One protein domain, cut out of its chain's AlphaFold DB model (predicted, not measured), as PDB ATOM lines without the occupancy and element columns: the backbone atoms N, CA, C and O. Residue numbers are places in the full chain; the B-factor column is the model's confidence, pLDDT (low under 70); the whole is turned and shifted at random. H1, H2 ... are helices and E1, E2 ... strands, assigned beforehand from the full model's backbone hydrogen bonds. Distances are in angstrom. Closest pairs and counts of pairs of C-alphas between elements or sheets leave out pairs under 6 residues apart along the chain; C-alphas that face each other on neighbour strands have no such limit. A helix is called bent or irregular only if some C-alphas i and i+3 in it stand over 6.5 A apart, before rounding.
ATOM      1  N   ARG A   5      45.233  58.271  86.238       67.12
ATOM      2  CA  ARG A   5      45.519  58.944  87.518       67.12
ATOM      3  C   ARG A   5      44.754  60.246  87.750       67.12
ATOM      4  O   ARG A   5      44.588  60.636  88.901       67.12
ATOM      5  N   GLU A   6      44.370  60.957  86.696       79.19
ATOM      6  CA  GLU A   6      43.541  62.166  86.820       79.19
ATOM      7  C   GLU A   6      42.098  61.764  87.109       79.19
ATOM      8  O   GLU A   6      41.479  62.292  88.025       79.19
ATOM      9  N   LEU A   7      41.631  60.728  86.412       81.25
ATOM     10  CA  LEU A   7      40.319  60.128  86.612       81.25
ATOM     11  C   LEU A   7      40.126  59.582  88.037       81.25
ATOM     12  O   LEU A   7      39.090  59.815  88.656       81.25
ATOM     13  N   ALA A   8      41.136  58.889  88.578       79.75
ATOM     14  CA  ALA A   8      41.112  58.383  89.952       79.75
ATOM     15  C   ALA A   8      41.053  59.513  90.994       79.75
ATOM     16  O   ALA A   8      40.362  59.393  92.004       79.75
ATOM     17  N   LEU A   9      41.748  60.627  90.733       88.06
ATOM     18  CA  LEU A   9      41.739  61.803  91.599       88.06
ATOM     19  C   LEU A   9      40.366  62.485  91.608       88.06
ATOM     20  O   LEU A   9      39.823  62.744  92.677       88.06
ATOM     21  N   GLU A  10      39.815  62.746  90.421       89.12
ATOM     22  CA  GLU A  10      38.499  63.362  90.218       89.12
ATOM     23  C   GLU A  10      37.400  62.522  90.881       89.12
ATOM     24  O   GLU A  10      36.630  63.022  91.699       89.12
ATOM     25  N   THR A  11      37.414  61.211  90.628       89.06
ATOM     26  CA  THR A  11      36.475  60.261  91.234       89.06
ATOM     27  C   THR A  11      36.602  60.224  92.758       89.06
ATOM     28  O   THR A  11      35.593  60.253  93.463       89.06
ATOM     29  N   GLY A  12      37.831  60.184  93.284       89.94
ATOM     30  CA  GLY A  12      38.088  60.157  94.723       89.94
ATOM     31  C   GLY A  12      37.601  61.418  95.438       89.94
ATOM     32  O   GLY A  12      36.965  61.316  96.485       89.94
ATOM     33  N   LEU A  13      37.825  62.595  94.846       93.75
ATOM     34  CA  LEU A  13      37.334  63.872  95.376       93.75
ATOM     35  C   LEU A  13      35.804  63.942  95.369       93.75
ATOM     36  O   LEU A  13      35.216  64.285  96.395       93.75
ATOM     37  N   LEU A  14      35.159  63.557  94.260       92.75
ATOM     38  CA  LEU A  14      33.697  63.513  94.160       92.75
ATOM     39  C   LEU A  14      33.097  62.582  95.218       92.75
ATOM     40  O   LEU A  14      32.180  62.976  95.943       92.75
ATOM     41  N   MET A  15      33.644  61.367  95.345       91.88
ATOM     42  CA  MET A  15      33.196  60.374  96.322       91.88
ATOM     43  C   MET A  15      33.408  60.836  97.764       91.88
ATOM     44  O   MET A  15      32.519  60.641  98.599       91.88
ATOM     45  N   LEU A  16      34.543  61.475  98.064       94.62
ATOM     46  CA  LEU A  16      34.816  62.051  99.378       94.62
ATOM     47  C   LEU A  16      33.808  63.154  99.713       94.62
ATOM     48  O   LEU A  16      33.154  63.082 100.754       94.62
ATOM     49  N   GLU A  17      33.641  64.140  98.827       94.25
ATOM     50  CA  GLU A  17      32.725  65.263  99.043       94.25
ATOM     51  C   GLU A  17      31.304  64.763  99.305       94.25
ATOM     52  O   GLU A  17      30.683  65.131 100.306       94.25
ATOM     53  N   THR A  18      30.791  63.871  98.451       92.94
ATOM     54  CA  THR A  18      29.436  63.350  98.639       92.94
ATOM     55  C   THR A  18      29.314  62.466  99.880       92.94
ATOM     56  O   THR A  18      28.235  62.384 100.462       92.94
ATOM     57  N   THR A  19      30.384  61.798 100.316       94.31
ATOM     58  CA  THR A  19      30.371  60.998 101.551       94.31
ATOM     59  C   THR A  19      30.275  61.891 102.785       94.31
ATOM     60  O   THR A  19      29.462  61.630 103.672       94.31
ATOM     61  N   LEU A  20      31.042  62.982 102.824       94.38
ATOM     62  CA  LEU A  20      31.031  63.923 103.946       94.38
ATOM     63  C   LEU A  20      29.764  64.799 103.976       94.38
ATOM     64  O   LEU A  20      29.252  65.137 105.050       94.38
ATOM     65  N   ARG A  21      29.237  65.177 102.806       91.94
ATOM     66  CA  ARG A  21      28.048  66.031 102.702       91.94
ATOM     67  C   ARG A  21      26.744  65.254 102.857       91.94
ATOM     68  O   ARG A  21      25.910  65.653 103.667       91.94
ATOM     69  N   ASP A  22      26.585  64.184 102.078       90.88
ATOM     70  CA  ASP A  22      25.300  63.499 101.872       90.88
ATOM     71  C   ASP A  22      25.209  62.160 102.623       90.88
ATOM     72  O   ASP A  22      24.127  61.588 102.725       90.88
ATOM     73  N   GLY A  23      26.327  61.659 103.155       92.50
ATOM     74  CA  GLY A  23      26.390  60.406 103.903       92.50
ATOM     75  C   GLY A  23      27.116  59.276 103.173       92.50
ATOM     76  O   GLY A  23      27.401  59.333 101.969       92.50
ATOM     77  N   LEU A  24      27.421  58.225 103.926       93.81
ATOM     78  CA  LEU A  24      28.134  57.048 103.450       93.81
ATOM     79  C   LEU A  24      27.223  56.177 102.585       93.81
ATOM     80  O   LEU A  24      26.137  55.786 103.008       93.81
ATOM     81  N   LEU A  25      27.683  55.847 101.380       93.00
ATOM     82  CA  LEU A  25      26.995  54.901 100.511       93.00
ATOM     83  C   LEU A  25      27.321  53.470 100.948       93.00
ATOM     84  O   LEU A  25      28.480  53.065 100.931       93.00
ATOM     85  N   LEU A  26      26.290  52.710 101.295       90.56
ATOM     86  CA  LEU A  26      26.345  51.265 101.451       90.56
ATOM     87  C   LEU A  26      25.981  50.622 100.113       90.56
ATOM     88  O   LEU A  26      24.931  50.920  99.534       90.56
ATOM     89  N   THR A  27      26.848  49.742  99.627       87.88
ATOM     90  CA  THR A  27      26.695  49.077  98.328       87.88
ATOM     91  C   THR A  27      26.211  47.642  98.505       87.88
ATOM     92  O   THR A  27      26.541  47.017  99.520       87.88
ATOM     93  N   PRO A  28      25.459  47.092  97.537       83.50
ATOM     94  CA  PRO A  28      25.034  45.706  97.588       83.50
ATOM     95  C   PRO A  28      26.208  44.747  97.376       83.50
ATOM     96  O   PRO A  28      27.112  44.999  96.578       83.50
ATOM     97  N   GLU A  29      26.147  43.603  98.039       78.12
ATOM     98  CA  GLU A  29      27.035  42.466  97.854       78.12
ATOM     99  C   GLU A  29      26.214  41.168  97.858       78.12
ATOM    100  O   GLU A  29      25.211  41.043  98.568       78.12
ATOM    101  N   LYS A  30      26.611  40.211  97.010       77.38
ATOM    102  CA  LYS A  30      25.941  38.919  96.834       77.38
ATOM    103  C   LYS A  30      26.901  37.790  97.188       77.38
ATOM    104  O   LYS A  30      27.869  37.547  96.472       77.38
ATOM    105  N   ILE A  31      26.590  37.075  98.260       72.19
ATOM    106  CA  ILE A  31      27.333  35.916  98.751       72.19
ATOM    107  C   ILE A  31      26.579  34.650  98.348       72.19
ATOM    108  O   ILE A  31      25.354  34.584  98.439       72.19
ATOM    109  N   LYS A  32      27.300  33.616  97.916       73.56
ATOM    110  CA  LYS A  32      26.728  32.286  97.674       73.56
ATOM    111  C   LYS A  32      27.121  31.357  98.812       73.56
ATOM    112  O   LYS A  32      28.305  31.133  99.042       73.56
ATOM    113  N   ILE A  33      26.125  30.816  99.498       71.62
ATOM    114  CA  ILE A  33      26.283  29.864 100.595       71.62
ATOM    115  C   ILE A  33      25.883  28.495 100.069       71.62
ATOM    116  O   ILE A  33      24.806  28.336  99.502       71.62
ATOM    117  N   GLU A  34      26.762  27.512 100.206       72.50
ATOM    118  CA  GLU A  34      26.462  26.143  99.802       72.50
ATOM    119  C   GLU A  34      25.405  25.538 100.729       72.50
ATOM    120  O   GLU A  34      25.484  25.670 101.953       72.50
ATOM    121  N   ARG A  35      24.384  24.908 100.141       69.38
ATOM    122  CA  ARG A  35      23.351  24.207 100.906       69.38
ATOM    123  C   ARG A  35      23.873  22.850 101.352       69.38
ATOM    124  O   ARG A  35      24.649  22.215 100.640       69.38
ATOM    125  N   ALA A  36      23.363  22.367 102.482       68.44
ATOM    126  CA  ALA A  36      23.608  20.998 102.916       68.44
ATOM    127  C   ALA A  36      23.223  20.012 101.785       68.44
ATOM    128  O   ALA A  36      22.086  20.100 101.291       68.44
ATOM    129  N   PRO A  37      24.120  19.102 101.356       68.06
ATOM    130  CA  PRO A  37      23.872  18.177 100.244       68.06
ATOM    131  C   PRO A  37      22.597  17.341 100.416       68.06
ATOM    132  O   PRO A  37      21.892  17.030  99.455       68.06
ATOM    133  N   THR A  54      23.509  44.839 101.987       79.81
ATOM    134  CA  THR A  54      23.881  46.219 101.662       79.81
ATOM    135  C   THR A  54      24.781  46.740 102.772       79.81
ATOM    136  O   THR A  54      24.369  46.775 103.935       79.81
ATOM    137  N   ARG A  55      26.038  47.070 102.451       83.62
ATOM    138  CA  ARG A  55      27.056  47.338 103.479       83.62
ATOM    139  C   ARG A  55      28.200  48.253 103.040       83.62
ATOM    140  O   ARG A  55      28.369  48.536 101.858       83.62
ATOM    141  N   ALA A  56      29.015  48.641 104.016       86.75
ATOM    142  CA  ALA A  56      30.352  49.199 103.843       86.75
ATOM    143  C   ALA A  56      31.345  48.463 104.755       86.75
ATOM    144  O   ALA A  56      30.996  48.076 105.873       86.75
ATOM    145  N   SER A  57      32.575  48.286 104.272       83.69
ATOM    146  CA  SER A  57      33.646  47.585 104.985       83.69
ATOM    147  C   SER A  57      34.717  48.564 105.458       83.69
ATOM    148  O   SER A  57      35.120  49.468 104.730       83.69
ATOM    149  N   PHE A  58      35.197  48.340 106.674       83.31
ATOM    150  CA  PHE A  58      36.268  49.081 107.322       83.31
ATOM    151  C   PHE A  58      37.327  48.096 107.791       83.31
ATOM    152  O   PHE A  58      37.005  47.019 108.285       83.31
ATOM    153  N   ALA A  59      38.591  48.470 107.679       80.69
ATOM    154  CA  ALA A  59      39.680  47.678 108.221       80.69
ATOM    155  C   ALA A  59      40.240  48.381 109.461       80.69
ATOM    156  O   ALA A  59      40.512  49.583 109.433       80.69
ATOM    157  N   LEU A  60      40.385  47.641 110.561       79.94
ATOM    158  CA  LEU A  60      40.982  48.170 111.784       79.94
ATOM    159  C   LEU A  60      42.509  48.175 111.651       79.94
ATOM    160  O   LEU A  60      43.143  47.143 111.859       79.94
ATOM    161  N   MET A  61      43.079  49.334 111.318       81.25
ATOM    162  CA  MET A  61      44.523  49.533 111.153       81.25
ATOM    163  C   MET A  61      44.961  50.951 111.534       81.25
ATOM    164  O   MET A  61      44.149  51.883 111.528       81.25
ATOM    165  N   SER A  62      46.246  51.120 111.844       83.56
ATOM    166  CA  SER A  62      46.867  52.432 112.043       83.56
ATOM    167  C   SER A  62      47.186  53.136 110.715       83.56
ATOM    168  O   SER A  62      47.179  52.536 109.636       83.56
ATOM    169  N   LEU A  63      47.500  54.435 110.785       83.00
ATOM    170  CA  LEU A  63      47.946  55.199 109.616       83.00
ATOM    171  C   LEU A  63      49.296  54.692 109.087       83.00
ATOM    172  O   LEU A  63      49.526  54.719 107.876       83.00
ATOM    173  N   GLU A  64      50.188  54.239 109.973       84.81
ATOM    174  CA  GLU A  64      51.448  53.619 109.566       84.81
ATOM    175  C   GLU A  64      51.191  52.310 108.810       84.81
ATOM    176  O   GLU A  64      51.704  52.141 107.707       84.81
ATOM    177  N   GLU A  65      50.340  51.428 109.345       81.25
ATOM    178  CA  GLU A  65      49.983  50.144 108.720       81.25
ATOM    179  C   GLU A  65      49.314  50.319 107.347       81.25
ATOM    180  O   GLU A  65      49.575  49.555 106.415       81.25
ATOM    181  N   LEU A  66      48.496  51.364 107.185       80.56
ATOM    182  CA  LEU A  66      47.878  51.719 105.906       80.56
ATOM    183  C   LEU A  66      48.934  52.039 104.825       80.56
ATOM    184  O   LEU A  66      48.770  51.684 103.654       80.56
ATOM    185  N   LYS A  67      50.024  52.711 105.214       80.56
ATOM    186  CA  LYS A  67      51.109  53.148 104.317       80.56
ATOM    187  C   LYS A  67      52.188  52.072 104.119       80.56
ATOM    188  O   LYS A  67      52.958  52.157 103.161       80.56
ATOM    189  N   MET A  68      52.265  51.077 105.003       80.19
ATOM    190  CA  MET A  68      53.294  50.038 104.963       80.19
ATOM    191  C   MET A  68      53.047  49.004 103.845       80.19
ATOM    192  O   MET A  68      51.917  48.551 103.662       80.19
ATOM    193  N   PRO A  69      54.096  48.606 103.098       73.44
ATOM    194  CA  PRO A  69      54.090  47.442 102.208       73.44
ATOM    195  C   PRO A  69      53.652  46.142 102.899       73.44
ATOM    196  O   PRO A  69      54.125  45.848 103.999       73.44
ATOM    197  N   ASN A  70      52.840  45.307 102.236       68.00
ATOM    198  CA  ASN A  70      52.516  43.978 102.771       68.00
ATOM    199  C   ASN A  70      53.720  43.056 102.597       68.00
ATOM    200  O   ASN A  70      53.990  42.632 101.472       68.00
ATOM    201  N   SER A  71      54.378  42.647 103.681       64.88
ATOM    202  CA  SER A  71      55.446  41.638 103.615       64.88
ATOM    203  C   SER A  71      54.972  40.293 103.050       64.88
ATOM    204  O   SER A  71      55.780  39.510 102.563       64.88
ATOM    205  N   ASN A  72      53.663  40.025 103.102       59.91
ATOM    206  CA  ASN A  72      53.050  38.784 102.641       59.91
ATOM    207  C   ASN A  72      52.414  38.897 101.243       59.91
ATOM    208  O   ASN A  72      51.861  37.913 100.750       59.91
ATOM    209  N   SER A  73      52.452  40.071 100.598       62.31
ATOM    210  CA  SER A  73      51.993  40.225  99.210       62.31
ATOM    211  C   SER A  73      53.167  40.036  98.249       62.31
ATOM    212  O   SER A  73      54.202  40.671  98.452       62.31
ATOM    213  N   PRO A  74      53.014  39.266  97.154       63.78
ATOM    214  CA  PRO A  74      54.060  39.103  96.140       63.78
ATOM    215  C   PRO A  74      54.560  40.429  95.553       63.78
ATOM    216  O   PRO A  74      55.714  40.536  95.153       63.78
ATOM    217  N   ASN A  75      53.688  41.440  95.517       66.25
ATOM    218  CA  ASN A  75      53.991  42.753  94.955       66.25
ATOM    219  C   ASN A  75      54.437  43.770  96.017       66.25
ATOM    220  O   ASN A  75      54.697  44.917  95.667       66.25
ATOM    221  N   LEU A  76      54.480  43.383  97.303       66.88
ATOM    222  CA  LEU A  76      54.759  44.271  98.440       66.88
ATOM    223  C   LEU A  76      53.909  45.560  98.425       66.88
ATOM    224  O   LEU A  76      54.334  46.614  98.891       66.88
ATOM    225  N   ASN A  77      52.695  45.496  97.874       68.94
ATOM    226  CA  ASN A  77      51.818  46.659  97.795       68.94
ATOM    227  C   ASN A  77      51.312  47.040  99.196       68.94
ATOM    228  O   ASN A  77      50.945  46.176 100.000       68.94
ATOM    229  N   SER A  78      51.266  48.341  99.466       73.62
ATOM    230  CA  SER A  78      50.574  48.932 100.619       73.62
ATOM    231  C   SER A  78      49.050  48.871 100.460       73.62
ATOM    232  O   SER A  78      48.542  48.612  99.368       73.62
ATOM    233  N   HIS A  79      48.296  49.130 101.532       74.12
ATOM    234  CA  HIS A  79      46.828  49.151 101.471       74.12
ATOM    235  C   HIS A  79      46.293  50.219 100.513       74.12
ATOM    236  O   HIS A  79      45.360  49.947  99.762       74.12
ATOM    237  N   LEU A  80      46.910  51.401 100.488       75.06
ATOM    238  CA  LEU A  80      46.545  52.477  99.559       75.06
ATOM    239  C   LEU A  80      46.736  52.058  98.096       75.06
ATOM    240  O   LEU A  80      45.911  52.354  97.240       75.06
ATOM    241  N   GLU A  81      47.789  51.295  97.803       70.94
ATOM    242  CA  GLU A  81      48.038  50.795  96.444       70.94
ATOM    243  C   GLU A  81      47.027  49.725  96.004       70.94
ATOM    244  O   GLU A  81      46.891  49.473  94.808       70.94
ATOM    245  N   VAL A  82      46.321  49.096  96.950       67.19
ATOM    246  CA  VAL A  82      45.319  48.052  96.684       67.19
ATOM    247  C   VAL A  82      43.901  48.621  96.645       67.19
ATOM    248  O   VAL A  82      43.134  48.271  95.753       67.19
ATOM    249  N   PHE A  83      43.551  49.488  97.597       68.00
ATOM    250  CA  PHE A  83      42.180  49.973  97.797       68.00
ATOM    251  C   PHE A  83      41.938  51.391  97.271       68.00
ATOM    252  O   PHE A  83      40.785  51.794  97.131       68.00
ATOM    253  N   GLY A  84      42.998  52.124  96.929       72.69
ATOM    254  CA  GLY A  84      42.916  53.438  96.308       72.69
ATOM    255  C   GLY A  84      43.629  54.537  97.090       72.69
ATOM    256  O   GLY A  84      44.001  54.404  98.254       72.69
ATOM    257  N   ASP A  85      43.791  55.664  96.407       78.44
ATOM    258  CA  ASP A  85      44.581  56.812  96.852       78.44
ATOM    259  C   ASP A  85      43.932  57.630  97.992       78.44
ATOM    260  O   ASP A  85      44.589  58.487  98.586       78.44
ATOM    261  N   PHE A  86      42.650  57.390  98.288       88.44
ATOM    262  CA  PHE A  86      41.887  58.077  99.331       88.44
ATOM    263  C   PHE A  86      41.454  57.102 100.425       88.44
ATOM    264  O   PHE A  86      40.990  56.004 100.131       88.44
ATOM    265  N   ALA A  87      41.519  57.537 101.684       90.06
ATOM    266  CA  ALA A  87      40.948  56.806 102.812       90.06
ATOM    267  C   ALA A  87      40.316  57.761 103.832       90.06
ATOM    268  O   ALA A  87      40.780  58.887 104.020       90.06
ATOM    269  N   ILE A  88      39.274  57.293 104.518       91.88
ATOM    270  CA  ILE A  88      38.663  57.986 105.655       91.88
ATOM    271  C   ILE A  88      38.912  57.180 106.930       91.88
ATOM    272  O   ILE A  88      38.566  56.005 107.022       91.88
ATOM    273  N   GLY A  89      39.540  57.812 107.916       91.19
ATOM    274  CA  GLY A  89      39.726  57.266 109.254       91.19
ATOM    275  C   GLY A  89      38.602  57.737 110.166       91.19
ATOM    276  O   GLY A  89      38.349  58.940 110.266       91.19
ATOM    277  N   LEU A  90      37.938  56.802 110.841       91.00
ATOM    278  CA  LEU A  90      36.892  57.116 111.814       91.00
ATOM    279  C   LEU A  90      37.466  57.220 113.231       91.00
ATOM    280  O   LEU A  90      38.464  56.576 113.555       91.00
ATOM    281  N   ASP A  91      36.819  58.002 114.096       84.62
ATOM    282  CA  ASP A  91      37.114  57.994 115.528       84.62
ATOM    283  C   ASP A  91      36.629  56.676 116.168       84.62
ATOM    284  O   ASP A  91      35.419  56.450 116.199       84.62
ATOM    285  N   PRO A  92      37.517  55.824 116.724       78.31
ATOM    286  CA  PRO A  92      37.145  54.473 117.161       78.31
ATOM    287  C   PRO A  92      36.118  54.420 118.297       78.31
ATOM    288  O   PRO A  92      35.393  53.435 118.444       78.31
ATOM    289  N   SER A  93      36.081  55.450 119.148       82.12
ATOM    290  CA  SER A  93      35.140  55.503 120.272       82.12
ATOM    291  C   SER A  93      33.772  55.964 119.793       82.12
ATOM    292  O   SER A  93      32.761  55.334 120.098       82.12
ATOM    293  N   SER A  94      33.744  57.033 118.994       82.19
ATOM    294  CA  SER A  94      32.513  57.570 118.423       82.19
ATOM    295  C   SER A  94      31.876  56.619 117.418       82.19
ATOM    296  O   SER A  94      30.655  56.498 117.397       82.19
ATOM    297  N   SER A  95      32.672  55.928 116.597       80.25
ATOM    298  CA  SER A  95      32.173  55.034 115.547       80.25
ATOM    299  C   SER A  95      31.391  53.840 116.088       80.25
ATOM    300  O   SER A  95      30.671  53.202 115.331       80.25
ATOM    301  N   ARG A  96      31.460  53.558 117.397       80.75
ATOM    302  CA  ARG A  96      30.576  52.582 118.052       80.75
ATOM    303  C   ARG A  96      29.102  52.949 117.916       80.75
ATOM    304  O   ARG A  96      28.282  52.056 117.827       80.75
ATOM    305  N   ALA A  97      28.769  54.240 117.843       81.94
ATOM    306  CA  ALA A  97      27.392  54.686 117.632       81.94
ATOM    307  C   ALA A  97      26.873  54.407 116.211       81.94
ATOM    308  O   ALA A  97      25.673  54.501 115.983       81.94
ATOM    309  N   LEU A  98      27.762  54.081 115.265       83.19
ATOM    310  CA  LEU A  98      27.376  53.583 113.946       83.19
ATOM    311  C   LEU A  98      27.086  52.071 113.974       83.19
ATOM    312  O   LEU A  98      26.771  51.514 112.933       83.19
ATOM    313  N   ASP A  99      27.238  51.396 115.120       78.38
ATOM    314  CA  ASP A  99      27.054  49.947 115.278       78.38
ATOM    315  C   ASP A  99      27.863  49.105 114.275       78.38
ATOM    316  O   ASP A  99      27.476  48.009 113.860       78.38
ATOM    317  N   ILE A 100      29.042  49.618 113.901       82.88
ATOM    318  CA  ILE A 100      29.996  48.875 113.084       82.88
ATOM    319  C   ILE A 100      30.423  47.642 113.874       82.88
ATOM    320  O   ILE A 100      30.855  47.745 115.024       82.88
ATOM    321  N   SER A 101      30.323  46.479 113.245       79.00
ATOM    322  CA  SER A 101      30.500  45.195 113.912       79.00
ATOM    323  C   SER A 101      31.611  44.381 113.248       79.00
ATOM    324  O   SER A 101      31.775  44.462 112.028       79.00
ATOM    325  N   PRO A 102      32.397  43.606 114.014       76.06
ATOM    326  CA  PRO A 102      33.470  42.790 113.461       76.06
ATOM    327  C   PRO A 102      32.920  41.685 112.553       76.06
ATOM    328  O   PRO A 102      31.822  41.169 112.761       76.06
ATOM    329  N   VAL A 103      33.714  41.311 111.554       76.31
ATOM    330  CA  VAL A 103      33.384  40.256 110.594       76.31
ATOM    331  C   VAL A 103      33.883  38.900 111.070       76.31
ATOM    332  O   VAL A 103      34.999  38.758 111.570       76.31
ATOM    333  N   HIS A 104      33.072  37.877 110.830       70.38
ATOM    334  CA  HIS A 104      33.435  36.477 110.965       70.38
ATOM    335  C   HIS A 104      33.739  35.881 109.585       70.38
ATOM    336  O   HIS A 104      32.852  35.693 108.748       70.38
ATOM    337  N   TYR A 105      35.013  35.563 109.352       66.56
ATOM    338  CA  TYR A 105      35.438  34.819 108.167       66.56
ATOM    339  C   TYR A 105      35.182  33.332 108.363       66.56
ATOM    340  O   TYR A 105      35.544  32.766 109.396       66.56
ATOM    341  N   TYR A 106      34.632  32.685 107.341       59.22
ATOM    342  CA  TYR A 106      34.566  31.231 107.292       59.22
ATOM    343  C   TYR A 106      35.318  30.706 106.065       59.22
ATOM    344  O   TYR A 106      35.153  31.177 104.938       59.22
ATOM    345  N   TYR A 107      36.205  29.742 106.311       56.00
ATOM    346  CA  TYR A 107      37.093  29.150 105.317       56.00
ATOM    347  C   TYR A 107      36.523  27.809 104.857       56.00
ATOM    348  O   TYR A 107      36.494  26.855 105.625       56.00
ATOM    349  N   GLY A 108      36.121  27.703 103.591       50.06
ATOM    350  CA  GLY A 108      35.762  26.421 102.971       50.06
ATOM    351  C   GLY A 108      37.002  25.634 102.542       50.06
ATOM    352  O   GLY A 108      37.172  25.384 101.353       50.06
ATOM    353  N   LYS A 236      40.694  41.898 110.716       66.62
ATOM    354  CA  LYS A 236      39.808  42.680 111.569       66.62
ATOM    355  C   LYS A 236      39.065  43.623 110.640       66.62
ATOM    356  O   LYS A 236      39.220  44.840 110.711       66.62
ATOM    357  N   GLU A 237      38.326  43.025 109.710       75.88
ATOM    358  CA  GLU A 237      37.320  43.738 108.941       75.88
ATOM    359  C   GLU A 237      36.126  43.977 109.866       75.88
ATOM    360  O   GLU A 237      35.734  43.112 110.652       75.88
ATOM    361  N   TRP A 238      35.595  45.184 109.807       81.38
ATOM    362  CA  TRP A 238      34.399  45.615 110.500       81.38
ATOM    363  C   TRP A 238      33.424  46.110 109.448       81.38
ATOM    364  O   TRP A 238      33.823  46.726 108.460       81.38
ATOM    365  N   ARG A 239      32.140  45.846 109.640       82.06
ATOM    366  CA  ARG A 239      31.111  46.201 108.673       82.06
ATOM    367  C   ARG A 239      30.048  47.059 109.291       82.06
ATOM    368  O   ARG A 239      29.585  46.807 110.401       82.06
ATOM    369  N   LEU A 240      29.642  48.039 108.502       84.12
ATOM    370  CA  LEU A 240      28.381  48.721 108.673       84.12
ATOM    371  C   LEU A 240      27.389  48.085 107.709       84.12
ATOM    372  O   LEU A 240      27.529  48.219 106.492       84.12
ATOM    373  N   THR A 241      26.420  47.365 108.249       77.06
ATOM    374  CA  THR A 241      25.361  46.718 107.480       77.06
ATOM    375  C   THR A 241      24.089  47.549 107.570       77.06
ATOM    376  O   THR A 241      23.804  48.171 108.594       77.06
ATOM    377  N   GLN A 242      23.301  47.563 106.495       73.50
ATOM    378  CA  GLN A 242      21.929  48.055 106.540       73.50
ATOM    379  C   GLN A 242      21.074  47.042 107.316       73.50
ATOM    380  O   GLN A 242      20.338  46.249 106.739       73.50
ATOM    381  N   VAL A 243      21.214  47.019 108.635       63.38
ATOM    382  CA  VAL A 243      20.294  46.306 109.527       63.38
ATOM    383  C   VAL A 243      19.216  47.301 109.945       63.38
ATOM    384  O   VAL A 243      19.452  48.508 109.875       63.38
ATOM    385  N   MET A 244      18.032  46.819 110.343       55.59
ATOM    386  CA  MET A 244      16.962  47.608 110.982       55.59
ATOM    387  C   MET A 244      17.425  48.206 112.315       55.59
ATOM    388  O   MET A 244      16.938  47.876 113.392       55.59
ATOM    389  N   ASN A 245      18.441  49.039 112.244       58.94
ATOM    390  CA  ASN A 245      19.049  49.647 113.378       58.94
ATOM    391  C   ASN A 245      18.407  51.010 113.556       58.94
ATOM    392  O   ASN A 245      18.609  51.915 112.747       58.94
ATOM    393  N   GLU A 246      17.624  51.146 114.618       60.97
ATOM    394  CA  GLU A 246      16.980  52.408 114.975       60.97
ATOM    395  C   GLU A 246      18.007  53.504 115.306       60.97
ATOM    396  O   GLU A 246      17.663  54.688 115.350       60.97
ATOM    397  N   THR A 247      19.279  53.137 115.512       71.25
ATOM    398  CA  THR A 247      20.362  54.098 115.715       71.25
ATOM    399  C   THR A 247      20.809  54.768 114.425       71.25
ATOM    400  O   THR A 247      21.320  55.881 114.505       71.25
ATOM    401  N   LEU A 248      20.618  54.156 113.250       79.81
ATOM    402  CA  LEU A 248      21.103  54.679 111.974       79.81
ATOM    403  C   LEU A 248      20.016  55.474 111.250       79.81
ATOM    404  O   LEU A 248      18.880  55.032 111.096       79.81
ATOM    405  N   VAL A 249      20.392  56.643 110.735       84.44
ATOM    406  CA  VAL A 249      19.524  57.475 109.894       84.44
ATOM    407  C   VAL A 249      20.025  57.416 108.464       84.44
ATOM    408  O   VAL A 249      21.207  57.649 108.200       84.44
ATOM    409  N   GLY A 250      19.125  57.140 107.527       87.00
ATOM    410  CA  GLY A 250      19.486  57.020 106.127       87.00
ATOM    411  C   GLY A 250      18.301  56.936 105.179       87.00
ATOM    412  O   GLY A 250      17.149  57.069 105.588       87.00
ATOM    413  N   TYR A 251      18.600  56.727 103.900       86.00
ATOM    414  CA  TYR A 251      17.600  56.615 102.842       86.00
ATOM    415  C   TYR A 251      18.060  55.688 101.704       86.00
ATOM    416  O   TYR A 251      19.258  55.612 101.416       86.00
ATOM    417  N   PRO A 252      17.131  54.995 101.015       86.94
ATOM    418  CA  PRO A 252      17.459  54.234  99.812       86.94
ATOM    419  C   PRO A 252      17.866  55.171  98.668       86.94
ATOM    420  O   PRO A 252      17.289  56.245  98.485       86.94
ATOM    421  N   LEU A 253      18.853  54.770  97.863       90.25
ATOM    422  CA  LEU A 253      19.353  55.612  96.768       90.25
ATOM    423  C   LEU A 253      18.447  55.565  95.524       90.25
ATOM    424  O   LEU A 253      18.256  56.576  94.839       90.25
ATOM    425  N   GLY A 254      17.914  54.386  95.201       84.81
ATOM    426  CA  GLY A 254      17.229  54.140  93.934       84.81
ATOM    427  C   GLY A 254      15.787  54.645  93.862       84.81
ATOM    428  O   GLY A 254      15.389  55.158  92.808       84.81
ATOM    429  N   TYR A 255      15.056  54.602  94.981       79.69
ATOM    430  CA  TYR A 255      13.619  54.887  95.073       79.69
ATOM    431  C   TYR A 255      13.253  55.792  96.264       79.69
ATOM    432  O   TYR A 255      14.091  56.116  97.103       79.69
ATOM    433  N   SER A 256      11.992  56.235  96.297       75.44
ATOM    434  CA  SER A 256      11.420  57.033  97.389       75.44
ATOM    435  C   SER A 256      10.640  56.162  98.351       75.44
ATOM    436  O   SER A 256       9.838  55.338  97.919       75.44
ATOM    437  N   LEU A 257      10.823  56.400  99.649       67.69
ATOM    438  CA  LEU A 257       9.930  55.861 100.667       67.69
ATOM    439  C   LEU A 257       8.623  56.664 100.678       67.69
ATOM    440  O   LEU A 257       8.609  57.855 100.362       67.69
ATOM    441  N   SER A 258       7.521  56.005 101.038       52.62
ATOM    442  CA  SER A 258       6.176  56.599 101.093       52.62
ATOM    443  C   SER A 258       6.043  57.694 102.158       52.62
ATOM    444  O   SER A 258       5.272  58.631 101.976       52.62
ATOM    445  N   ARG A 259       6.822  57.603 103.244       62.62
ATOM    446  CA  ARG A 259       6.907  58.595 104.331       62.62
ATOM    447  C   ARG A 259       8.282  59.268 104.389       62.62
ATOM    448  O   ARG A 259       8.863  59.425 105.456       62.62
ATOM    449  N   GLU A 260       8.841  59.606 103.234       67.69
ATOM    450  CA  GLU A 260      10.113  60.322 103.184       67.69
ATOM    451  C   GLU A 260       9.954  61.799 103.577       67.69
ATOM    452  O   GLU A 260       9.075  62.497 103.066       67.69
ATOM    453  N   TYR A 261      10.851  62.289 104.434       73.31
ATOM    454  CA  TYR A 261      10.915  63.704 104.778       73.31
ATOM    455  C   TYR A 261      11.340  64.570 103.570       73.31
ATOM    456  O   TYR A 261      12.251  64.179 102.830       73.31
ATOM    457  N   PRO A 262      10.729  65.752 103.348       80.50
ATOM    458  CA  PRO A 262      10.987  66.591 102.170       80.50
ATOM    459  C   PRO A 262      12.464  66.922 101.916       80.50
ATOM    460  O   PRO A 262      12.886  67.013 100.760       80.50
ATOM    461  N   GLU A 263      13.252  67.070 102.980       81.62
ATOM    462  CA  GLU A 263      14.683  67.364 102.945       81.62
ATOM    463  C   GLU A 263      15.531  66.237 102.346       81.62
ATOM    464  O   GLU A 263      16.584  66.506 101.777       81.62
ATOM    465  N   VAL A 264      15.077  64.981 102.377       82.88
ATOM    466  CA  VAL A 264      15.851  63.837 101.861       82.88
ATOM    467  C   VAL A 264      15.872  63.815 100.331       82.88
ATOM    468  O   VAL A 264      16.881  63.474  99.706       82.88
ATOM    469  N   LYS A 265      14.771  64.225  99.694       85.81
ATOM    470  CA  LYS A 265      14.608  64.208  98.235       85.81
ATOM    471  C   LYS A 265      15.730  64.936  97.469       85.81
ATOM    472  O   LYS A 265      16.226  64.346  96.501       85.81
ATOM    473  N   PRO A 266      16.133  66.179  97.816       89.06
ATOM    474  CA  PRO A 266      17.256  66.842  97.153       89.06
ATOM    475  C   PRO A 266      18.588  66.110  97.378       89.06
ATOM    476  O   PRO A 266      19.301  65.884  96.399       89.06
ATOM    477  N   HIS A 267      18.880  65.645  98.600       88.12
ATOM    478  CA  HIS A 267      20.104  64.886  98.899       88.12
ATOM    479  C   HIS A 267      20.195  63.586  98.094       88.12
ATOM    480  O   HIS A 267      21.224  63.301  97.480       88.12
ATOM    481  N   ARG A 268      19.096  62.827  97.992       90.69
ATOM    482  CA  ARG A 268      19.058  61.617  97.160       90.69
ATOM    483  C   ARG A 268      19.292  61.926  95.687       90.69
ATOM    484  O   ARG A 268      20.068  61.224  95.045       90.69
ATOM    485  N   LYS A 269      18.637  62.954  95.132       90.81
ATOM    486  CA  LYS A 269      18.831  63.340  93.721       90.81
ATOM    487  C   LYS A 269      20.293  63.677  93.433       90.81
ATOM    488  O   LYS A 269      20.831  63.210  92.432       90.81
ATOM    489  N   GLN A 270      20.922  64.439  94.322       91.31
ATOM    490  CA  GLN A 270      22.323  64.817  94.196       91.31
ATOM    491  C   GLN A 270      23.252  63.601  94.298       91.31
ATOM    492  O   GLN A 270      24.035  63.364  93.381       91.31
ATOM    493  N   LYS A 271      23.101  62.772  95.343       93.69
ATOM    494  CA  LYS A 271      23.876  61.532  95.522       93.69
ATOM    495  C   LYS A 271      23.750  60.608  94.312       93.69
ATOM    496  O   LYS A 271      24.748  60.094  93.820       93.69
ATOM    497  N   LYS A 272      22.530  60.444  93.790       93.31
ATOM    498  CA  LYS A 272      22.241  59.626  92.606       93.31
ATOM    499  C   LYS A 272      22.933  60.164  91.354       93.31
ATOM    500  O   LYS A 272      23.422  59.371  90.558       93.31
ATOM    501  N   SER A 273      22.979  61.485  91.176       92.88
ATOM    502  CA  SER A 273      23.697  62.116  90.062       92.88
ATOM    503  C   SER A 273      25.197  61.847  90.141       92.88
ATOM    504  O   SER A 273      25.778  61.394  89.163       92.88
ATOM    505  N   ILE A 274      25.797  62.046  91.317       93.00
ATOM    506  CA  ILE A 274      27.240  61.856  91.527       93.00
ATOM    507  C   ILE A 274      27.631  60.386  91.353       93.00
ATOM    508  O   ILE A 274      28.620  60.084  90.704       93.00
ATOM    509  N   VAL A 275      26.837  59.451  91.880       92.38
ATOM    510  CA  VAL A 275      27.096  58.010  91.719       92.38
ATOM    511  C   VAL A 275      27.049  57.588  90.247       92.38
ATOM    512  O   VAL A 275      27.856  56.764  89.821       92.38
ATOM    513  N   LYS A 276      26.142  58.169  89.449       92.81
ATOM    514  CA  LYS A 276      26.109  57.943  87.998       92.81
ATOM    515  C   LYS A 276      27.329  58.524  87.300       92.81
ATOM    516  O   LYS A 276      27.949  57.816  86.520       92.81
ATOM    517  N   GLU A 277      27.676  59.767  87.615       91.94
ATOM    518  CA  GLU A 277      28.851  60.449  87.071       91.94
ATOM    519  C   GLU A 277      30.132  59.659  87.368       91.94
ATOM    520  O   GLU A 277      30.893  59.350  86.460       91.94
ATOM    521  N   VAL A 278      30.320  59.219  88.614       89.56
ATOM    522  CA  VAL A 278      31.431  58.345  89.012       89.56
ATOM    523  C   VAL A 278      31.417  57.033  88.227       89.56
ATOM    524  O   VAL A 278      32.462  56.613  87.736       89.56
ATOM    525  N   GLY A 279      30.250  56.400  88.070       88.06
ATOM    526  CA  GLY A 279      30.105  55.179  87.276       88.06
ATOM    527  C   GLY A 279      30.496  55.364  85.805       88.06
ATOM    528  O   GLY A 279      31.190  54.523  85.236       88.06
ATOM    529  N   GLU A 280      30.109  56.486  85.197       88.50
ATOM    530  CA  GLU A 280      30.499  56.859  83.832       88.50
ATOM    531  C   GLU A 280      32.007  57.108  83.725       88.50
ATOM    532  O   GLU A 280      32.645  56.593  82.805       88.50
ATOM    533  N   LEU A 281      32.588  57.823  84.694       85.56
ATOM    534  CA  LEU A 281      34.022  58.101  84.757       85.56
ATOM    535  C   LEU A 281      34.839  56.803  84.797       85.56
ATOM    536  O   LEU A 281      35.778  56.657  84.018       85.56
ATOM    537  N   ILE A 282      34.471  55.840  85.648       83.38
ATOM    538  CA  ILE A 282      35.215  54.575  85.806       83.38
ATOM    539  C   ILE A 282      34.810  53.479  84.806       83.38
ATOM    540  O   ILE A 282      35.365  52.381  84.848       83.38
ATOM    541  N   GLY A 283      33.852  53.749  83.913       83.25
ATOM    542  CA  GLY A 283      33.367  52.783  82.922       83.25
ATOM    543  C   GLY A 283      32.523  51.642  83.503       83.25
ATOM    544  O   GLY A 283      32.404  50.592  82.873       83.25
ATOM    545  N   ILE A 284      31.936  51.830  84.688       85.06
ATOM    546  CA  ILE A 284      31.040  50.875  85.352       85.06
ATOM    547  C   ILE A 284      29.689  51.570  85.575       85.06
ATOM    548  O   ILE A 284      29.516  52.274  86.571       85.06
ATOM    549  N   PRO A 285      28.712  51.400  84.664       84.25
ATOM    550  CA  PRO A 285      27.434  52.093  84.759       84.25
ATOM    551  C   PRO A 285      26.687  51.750  86.054       84.25
ATOM    552  O   PRO A 285      26.386  50.585  86.319       84.25
ATOM    553  N   ALA A 286      26.315  52.772  86.828       87.44
ATOM    554  CA  ALA A 286      25.428  52.617  87.977       87.44
ATOM    555  C   ALA A 286      23.983  52.409  87.490       87.44
ATOM    556  O   ALA A 286      23.242  53.368  87.242       87.44
ATOM    557  N   THR A 287      23.585  51.148  87.297       88.12
ATOM    558  CA  THR A 287      22.242  50.792  86.819       88.12
ATOM    559  C   THR A 287      21.166  51.157  87.839       88.12
ATOM    560  O   THR A 287      21.427  51.276  89.038       88.12
ATOM    561  N   LEU A 288      19.928  51.355  87.368       83.69
ATOM    562  CA  LEU A 288      18.804  51.642  88.262       83.69
ATOM    563  C   LEU A 288      18.578  50.506  89.261       83.69
ATOM    564  O   LEU A 288      18.391  50.791  90.441       83.69
ATOM    565  N   ASP A 289      18.677  49.263  88.796       83.88
ATOM    566  CA  ASP A 289      18.534  48.077  89.634       83.88
ATOM    567  C   ASP A 289      19.575  48.087  90.753       83.88
ATOM    568  O   ASP A 289      19.200  48.067  91.916       83.88
ATOM    569  N   TRP A 290      20.862  48.270  90.434       86.56
ATOM    570  CA  TRP A 290      21.921  48.347  91.447       86.56
ATOM    571  C   TRP A 290      21.700  49.492  92.448       86.56
ATOM    572  O   TRP A 290      21.873  49.313  93.654       86.56
ATOM    573  N   MET A 291      21.256  50.663  91.978       88.62
ATOM    574  CA  MET A 291      20.942  51.792  92.860       88.62
ATOM    575  C   MET A 291      19.740  51.526  93.775       88.62
ATOM    576  O   MET A 291      19.704  52.070  94.877       88.62
ATOM    577  N   ASN A 292      18.761  50.720  93.354       84.25
ATOM    578  CA  ASN A 292      17.646  50.306  94.213       84.25
ATOM    579  C   ASN A 292      18.120  49.420  95.373       84.25
ATOM    580  O   ASN A 292      17.500  49.426  96.430       84.25
ATOM    581  N   GLU A 293      19.248  48.728  95.213       83.44
ATOM    582  CA  GLU A 293      19.853  47.909  96.268       83.44
ATOM    583  C   GLU A 293      20.780  48.714  97.205       83.44
ATOM    584  O   GLU A 293      21.250  48.193  98.216       83.44
ATOM    585  N   CYS A 294      21.064  49.979  96.883       88.75
ATOM    586  CA  CYS A 294      21.960  50.833  97.660       88.75
ATOM    587  C   CYS A 294      21.224  51.615  98.754       88.75
ATOM    588  O   CYS A 294      20.111  52.118  98.558       88.75
ATOM    589  N   PHE A 295      21.917  51.838  99.870       89.31
ATOM    590  CA  PHE A 295      21.426  52.636 100.993       89.31
ATOM    591  C   PHE A 295      22.443  53.709 101.379       89.31
ATOM    592  O   PHE A 295      23.646  53.487 101.288       89.31
ATOM    593  N   VAL A 296      21.982  54.883 101.803       91.38
ATOM    594  CA  VAL A 296      22.852  55.984 102.232       91.38
ATOM    595  C   VAL A 296      22.673  56.210 103.722       91.38
ATOM    596  O   VAL A 296      21.580  56.557 104.159       91.38
ATOM    597  N   VAL A 297      23.749  56.049 104.492       90.75
ATOM    598  CA  VAL A 297      23.789  56.355 105.926       90.75
ATOM    599  C   VAL A 297      24.197  57.810 106.108       90.75
ATOM    600  O   VAL A 297      25.340  58.194 105.866       90.75
ATOM    601  N   VAL A 298      23.252  58.625 106.559       90.00
ATOM    602  CA  VAL A 298      23.447  60.058 106.806       90.00
ATOM    603  C   VAL A 298      24.067  60.296 108.178       90.00
ATOM    604  O   VAL A 298      24.790  61.276 108.357       90.00
ATOM    605  N   GLY A 299      23.815  59.413 109.143       88.75
ATOM    606  CA  GLY A 299      24.277  59.582 110.514       88.75
ATOM    607  C   GLY A 299      23.543  58.685 111.500       88.75
ATOM    608  O   GLY A 299      23.104  57.595 111.137       88.75
ATOM    609  N   THR A 300      23.403  59.166 112.735       86.62
ATOM    610  CA  THR A 300      22.783  58.430 113.837       86.62
ATOM    611  C   THR A 300      21.654  59.220 114.498       86.62
ATOM    612  O   THR A 300      21.755  60.437 114.673       86.62
ATOM    613  N   THR A 301      20.589  58.533 114.924       79.00
ATOM    614  CA  THR A 301      19.520  59.112 115.756       79.00
ATOM    615  C   THR A 301      20.080  59.509 117.120       79.00
ATOM    616  O   THR A 301      19.792  60.592 117.631       79.00
ATOM    617  N   ASN A 302      20.968  58.677 117.673       70.12
ATOM    618  CA  ASN A 302      21.652  58.956 118.927       70.12
ATOM    619  C   ASN A 302      22.580  60.174 118.775       70.12
ATOM    620  O   ASN A 302      23.511  60.167 117.965       70.12
ATOM    621  N   GLY A 303      22.302  61.245 119.525       67.25
ATOM    622  CA  GLY A 303      23.054  62.502 119.477       67.25
ATOM    623  C   GLY A 303      22.873  63.331 118.196       67.25
ATOM    624  O   GLY A 303      23.561  64.342 118.041       67.25
ATOM    625  N   ASN A 304      21.970  62.930 117.286       79.88
ATOM    626  CA  ASN A 304      21.704  63.608 116.010       79.88
ATOM    627  C   ASN A 304      23.000  63.933 115.233       79.88
ATOM    628  O   ASN A 304      23.195  65.067 114.780       79.88
ATOM    629  N   ARG A 305      23.944  62.984 115.184       86.12
ATOM    630  CA  ARG A 305      25.272  63.163 114.571       86.12
ATOM    631  C   ARG A 305      25.231  62.763 113.106       86.12
ATOM    632  O   ARG A 305      24.648  61.739 112.767       86.12
ATOM    633  N   LYS A 306      25.887  63.531 112.239       90.81
ATOM    634  CA  LYS A 306      26.057  63.179 110.821       90.81
ATOM    635  C   LYS A 306      27.231  62.217 110.658       90.81
ATOM    636  O   LYS A 306      28.146  62.224 111.474       90.81
ATOM    637  N   PHE A 307      27.263  61.447 109.571       92.00
ATOM    638  CA  PHE A 307      28.360  60.518 109.275       92.00
ATOM    639  C   PHE A 307      29.730  61.217 109.304       92.00
ATOM    640  O   PHE A 307      30.689  60.706 109.880       92.00
ATOM    641  N   ARG A 308      29.812  62.438 108.762       92.94
ATOM    642  CA  ARG A 308      31.041  63.242 108.805       92.94
ATOM    643  C   ARG A 308      31.541  63.530 110.221       92.94
ATOM    644  O   ARG A 308      32.744  63.578 110.416       92.94
ATOM    645  N   ASP A 309      30.666  63.622 111.223       91.88
ATOM    646  CA  ASP A 309      31.075  63.881 112.611       91.88
ATOM    647  C   ASP A 309      31.834  62.693 113.234       91.88
ATOM    648  O   ASP A 309      32.323  62.798 114.360       91.88
ATOM    649  N   PHE A 310      31.899  61.547 112.548       91.94
ATOM    650  CA  PHE A 310      32.708  60.390 112.933       91.94
ATOM    651  C   PHE A 310      34.064  60.353 112.222       91.94
ATOM    652  O   PHE A 310      34.925  59.569 112.621       91.94
ATOM    653  N   VAL A 311      34.269  61.171 111.185       94.06
ATOM    654  CA  VAL A 311      35.509  61.202 110.404       94.06
ATOM    655  C   VAL A 311      36.551  62.026 111.150       94.06
ATOM    656  O   VAL A 311      36.362  63.208 111.413       94.06
ATOM    657  N   LYS A 312      37.670  61.385 111.482       93.25
ATOM    658  CA  LYS A 312      38.784  61.984 112.223       93.25
ATOM    659  C   LYS A 312      39.960  62.331 111.324       93.25
ATOM    660  O   LYS A 312      40.664  63.303 111.580       93.25
ATOM    661  N   VAL A 313      40.180  61.522 110.292       94.00
ATOM    662  CA  VAL A 313      41.306  61.667 109.370       94.00
ATOM    663  C   VAL A 313      40.817  61.466 107.944       94.00
ATOM    664  O   VAL A 313      40.041  60.549 107.678       94.00
ATOM    665  N   VAL A 314      41.300  62.290 107.021       95.00
ATOM    666  CA  VAL A 314      41.204  62.044 105.581       95.00
ATOM    667  C   VAL A 314      42.618  61.871 105.050       95.00
ATOM    668  O   VAL A 314      43.451  62.760 105.198       95.00
ATOM    669  N   VAL A 315      42.885  60.721 104.440       92.81
ATOM    670  CA  VAL A 315      44.143  60.436 103.751       92.81
ATOM    671  C   VAL A 315      43.923  60.647 102.260       92.81
ATOM    672  O   VAL A 315      42.975  60.096 101.702       92.81
ATOM    673  N   CYS A 316      44.779  61.433 101.611       92.81
ATOM    674  CA  CYS A 316      44.684  61.701 100.176       92.81
ATOM    675  C   CYS A 316      46.067  61.871  99.518       92.81
ATOM    676  O   CYS A 316      47.080  62.049 100.205       92.81
ATOM    677  N   PRO A 317      46.158  61.901  98.175       90.88
ATOM    678  CA  PRO A 317      47.385  62.303  97.494       90.88
ATOM    679  C   PRO A 317      47.796  63.727  97.868       90.88
ATOM    680  O   PRO A 317      46.939  64.603  98.001       90.88
ATOM    681  N   GLN A 318      49.103  64.000  97.927       91.38
ATOM    682  CA  GLN A 318      49.616  65.355  98.187       91.38
ATOM    683  C   GLN A 318      49.001  66.412  97.251       91.38
ATOM    684  O   GLN A 318      48.632  67.495  97.696       91.38
ATOM    685  N   LYS A 319      48.841  66.086  95.963       91.69
ATOM    686  CA  LYS A 319      48.232  66.979  94.962       91.69
ATOM    687  C   LYS A 319      46.746  67.277  95.201       91.69
ATOM    688  O   LYS A 319      46.247  68.265  94.683       91.69
ATOM    689  N   ALA A 320      46.044  66.430  95.958       94.00
ATOM    690  CA  ALA A 320      44.626  66.591  96.275       94.00
ATOM    691  C   ALA A 320      44.395  67.482  97.503       94.00
ATOM    692  O   ALA A 320      43.269  67.917  97.727       94.00
ATOM    693  N   ARG A 321      45.445  67.733  98.302       95.31
ATOM    694  CA  ARG A 321      45.338  68.323  99.643       95.31
ATOM    695  C   ARG A 321      44.500  69.598  99.665       95.31
ATOM    696  O   ARG A 321      43.556  69.673 100.437       95.31
ATOM    697  N   GLY A 322      44.802  70.554  98.785       96.81
ATOM    698  CA  GLY A 322      44.091  71.834  98.752       96.81
ATOM    699  C   GLY A 322      42.609  71.707  98.385       96.81
ATOM    700  O   GLY A 322      41.788  72.466  98.888       96.81
ATOM    701  N   GLU A 323      42.231  70.739  97.545       97.06
ATOM    702  CA  GLU A 323      40.816  70.481  97.235       97.06
ATOM    703  C   GLU A 323      40.106  69.771  98.392       97.06
ATOM    704  O   GLU A 323      38.968  70.106  98.710       97.06
ATOM    705  N   VAL A 324      40.787  68.848  99.080       97.00
ATOM    706  CA  VAL A 324      40.261  68.204 100.294       97.00
ATOM    707  C   VAL A 324      40.057  69.223 101.419       97.00
ATOM    708  O   VAL A 324      39.013  69.197 102.066       97.00
ATOM    709  N   GLU A 325      41.005  70.143 101.617       97.25
ATOM    710  CA  GLU A 325      40.888  71.267 102.559       97.25
ATOM    711  C   GLU A 325      39.654  72.115 102.220       97.25
ATOM    712  O   GLU A 325      38.767  72.261 103.056       97.25
ATOM    713  N   LYS A 326      39.493  72.535 100.956       97.12
ATOM    714  CA  LYS A 326      38.298  73.274 100.503       97.12
ATOM    715  C   LYS A 326      36.991  72.514 100.730       97.12
ATOM    716  O   LYS A 326      35.985  73.140 101.058       97.12
ATOM    717  N   ILE A 327      36.967  71.199 100.500       96.31
ATOM    718  CA  ILE A 327      35.786  70.367 100.774       96.31
ATOM    719  C   ILE A 327      35.469  70.411 102.270       96.31
ATOM    720  O   ILE A 327      34.317  70.639 102.635       96.31
ATOM    721  N   CYS A 328      36.475  70.225 103.128       95.88
ATOM    722  CA  CYS A 328      36.285  70.216 104.574       95.88
ATOM    723  C   CYS A 328      35.854  71.589 105.106       95.88
ATOM    724  O   CYS A 328      34.912  71.649 105.891       95.88
ATOM    725  N   ASP A 329      36.445  72.683 104.628       94.75
ATOM    726  CA  ASP A 329      36.152  74.051 105.087       94.75
ATOM    727  C   ASP A 329      34.720  74.510 104.772       94.75
ATOM    728  O   ASP A 329      34.166  75.373 105.451       94.75
ATOM    729  N   ARG A 330      34.092  73.937 103.739       94.06
ATOM    730  CA  ARG A 330      32.700  74.244 103.356       94.06
ATOM    731  C   ARG A 330      31.663  73.511 104.201       94.06
ATOM    732  O   ARG A 330      30.466  73.760 104.046       94.06
ATOM    733  N   LEU A 331      32.089  72.563 105.032       93.00
ATOM    734  CA  LEU A 331      31.202  71.731 105.831       93.00
ATOM    735  C   LEU A 331      31.180  72.204 107.282       93.00
ATOM    736  O   LEU A 331      32.183  72.614 107.849       93.00
ATOM    737  N   ASP A 332      30.004  72.099 107.890       90.69
ATOM    738  CA  ASP A 332      29.822  72.343 109.318       90.69
ATOM    739  C   ASP A 332      30.171  71.081 110.125       90.69
ATOM    740  O   ASP A 332      29.558  70.023 109.901       90.69
ATOM    741  N   TRP A 333      31.141  71.211 111.038       90.50
ATOM    742  CA  TRP A 333      31.716  70.139 111.855       90.50
ATOM    743  C   TRP A 333      31.405  70.346 113.332       90.50
ATOM    744  O   TRP A 333      31.879  71.301 113.945       90.50
ATOM    745  N   ARG A 334      30.698  69.399 113.954       84.88
ATOM    746  CA  ARG A 334      30.406  69.488 115.396       84.88
ATOM    747  C   ARG A 334      31.593  69.126 116.285       84.88
ATOM    748  O   ARG A 334      31.689  69.614 117.404       84.88
ATOM    749  N   MET A 335      32.472  68.256 115.795       80.62
ATOM    750  CA  MET A 335      33.580  67.663 116.559       80.62
ATOM    751  C   MET A 335      34.958  68.181 116.114       80.62
ATOM    752  O   MET A 335      35.980  67.609 116.485       80.62
ATOM    753  N   GLY A 336      34.979  69.257 115.321       87.12
ATOM    754  CA  GLY A 336      36.170  69.742 114.626       87.12
ATOM    755  C   GLY A 336      36.352  69.100 113.248       87.12
ATOM    756  O   GLY A 336      35.856  68.004 112.982       87.12
ATOM    757  N   ALA A 337      37.037  69.820 112.360       91.44
ATOM    758  CA  ALA A 337      37.382  69.326 111.031       91.44
ATOM    759  C   ALA A 337      38.390  68.160 111.122       91.44
ATOM    760  O   ALA A 337      39.203  68.123 112.053       91.44
ATOM    761  N   PRO A 338      38.363  67.208 110.173       94.50
ATOM    762  CA  PRO A 338      39.267  66.070 110.181       94.50
ATOM    763  C   PRO A 338      40.700  66.520 109.899       94.50
ATOM    764  O   PRO A 338      40.947  67.474 109.160       94.50
ATOM    765  N   VAL A 339      41.661  65.777 110.440       95.25
ATOM    766  CA  VAL A 339      43.069  65.954 110.085       95.25
ATOM    767  C   VAL A 339      43.283  65.464 108.654       95.25
ATOM    768  O   VAL A 339      42.858  64.364 108.297       95.25
ATOM    769  N   ILE A 340      43.954  66.272 107.834       96.12
ATOM    770  CA  ILE A 340      44.252  65.927 106.441       96.12
ATOM    771  C   ILE A 340      45.691  65.428 106.343       96.12
ATOM    772  O   ILE A 340      46.659  66.191 106.454       96.12
ATOM    773  N   GLU A 341      45.796  64.129 106.104       93.75
ATOM    774  CA  GLU A 341      47.032  63.384 105.938       93.75
ATOM    775  C   GLU A 341      47.314  63.162 104.459       93.75
ATOM    776  O   GLU A 341      46.429  62.808 103.678       93.75
ATOM    777  N   THR A 342      48.568  63.343 104.060       91.00
ATOM    778  CA  THR A 342      48.952  63.187 102.660       91.00
ATOM    779  C   THR A 342      49.896  62.022 102.440       91.00
ATOM    780  O   THR A 342      50.694  61.632 103.297       91.00
ATOM    781  N   VAL A 343      49.790  61.456 101.243       84.06
ATOM    782  CA  VAL A 343      50.688  60.418 100.750       84.06
ATOM    783  C   VAL A 343      51.580  61.048  99.675       84.06
ATOM    784  O   VAL A 343      51.052  61.631  98.715       84.06
ATOM    785  N   PRO A 344      52.918  60.986  99.818       77.38
ATOM    786  CA  PRO A 344      53.835  61.476  98.798       77.38
ATOM    787  C   PRO A 344      53.631  60.722  97.483       77.38
ATOM    788  O   PRO A 344      53.447  59.504  97.481       77.38
TER     789      PRO A 344
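AT A GLANCE: This is residues 5 to 37, 54 to 108 and 236 to 344 of the 351 residues of an uncharacterized protein of Gammaproteobacteria bacterium HGW-Gammaproteobacteria-10 (UniProt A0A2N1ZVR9). Three helices, H5, H1 and H8, lie side by side with H1 in the middle, and pack on one face of each of two sheets: H1 and H5 on a curled sheet of five strands, near its strands E1, E7 and E6, and H1 and H8 on a smaller sheet of three. The far part of E1 runs out as an arm to Pro 37, while the short H2 and H3 make a small head with the loop between them. The 197 printed residues hold eight named helices and nine named strands, in the order H1 E1 E2 H2 H3 E3 H4 E4 E5 E6 H5 H6 E7 H7 E8 H8 E9. The sheets run E5 E2 E1 E7 E6, antiparallel, and E3 E8 E9, mixed. The class is mixed, and the whole is compact, with a radius of gyration of the C-alphas of 17.4 A and spans of 57 by 51 by 37 A.

IN THESE COORDINATES: H1, residues 5 to 22, begins at C-alpha 5 (45.519, 58.944, 87.518) and is 25.2 A long. E1, 24 to 34, is 31.2 A; E2, 54 to 59, is 17.2 A. H2 is 63 to 67, H3 79 to 83, E3 87 to 90, H4 94 to 98, E4 104 to 106, E5 237 to 241 and E6 248 to 252. H5, 264 to 282, is 26.8 A. H6 is 288 to 292, E7 295 to 300 and H7 307 to 310. E8, 311 to 317, is 17.6 A; H8, 318 to 329, is 17.5 A and irregular, with C-alphas 319 and 322 7.4 A apart. E9, 339 to 343, ends at C-alpha 343 (50.688, 60.418, 100.750).

HOW THE PARTS SIT: The hub H1 touches H5 at a shallow tilt of 13 degrees, opposite ways (C-alphas 11 and 278 closest, 5.8 A). With residues 9 to 17 alone it touches H8, the same way at 19 degrees, a shallow tilt (C-alphas 17 and 327 closest, 6.2 A). It touches H7 with residues 19 to 21 alone (C-alphas 20 and 308 closest, 4.9 A). The five-strand sheet is strongly twisted; its pairing is staggered, E1 pairing with E7 over 24 to 26 (N 24 and O 297, 2.8 A) and with E2 over 27 to 28 (N 55 and O 27, 3.0 A). E2 pairs with E5 (N 58 and O 238, 2.8 A), E7 with E6 (N 296 and O 251, 2.8 A). H1 and H5 are on the same face, at heights of 7.7 A and 9.5 A; H7 is at the sheet's level, and H4 and H6 only graze it. E3 and E8 are antiparallel (N 89 and O 313, 2.8 A), E8 and E9 parallel (N 341 and O 314, 2.9 A). E8, H8 and E9 form a strand-helix-strand unit, two parallel neighbours with a helix between, its crossover right-handed. H8 is over E8, along the strands, on the same face as H1. H2 touches H3 (C-alphas 66 and 79 closest, 5.2 A); both only graze this sheet. E4 pairs with no named strand. Every O i to N i+4 pair is within hydrogen-bond range in H1, H2, H3, H5 and H6, but 6 of 8 in H8 and 0 of 1 in H4, which has 2 of 2 O i to N i+3 pairs; H7 is too short for such a pair.

THE WHOLE: The C-alphas farthest apart, those of Pro 37 and Asp 329, are 57.4 A apart. Residues 38 to 53 are not printed, a gap of 28.1 A between C-alphas 37 and 54, nor are 109 to 235, a gap of 18.8 A between C-alphas 108 and 236. Of the links printed whole, H2 to H3 and E6 to H5 are long. The mean pLDDT of the printed part is 82.9; 28 residues are under 70, among them 70 to 77, 105 to 108 and 257 to 260.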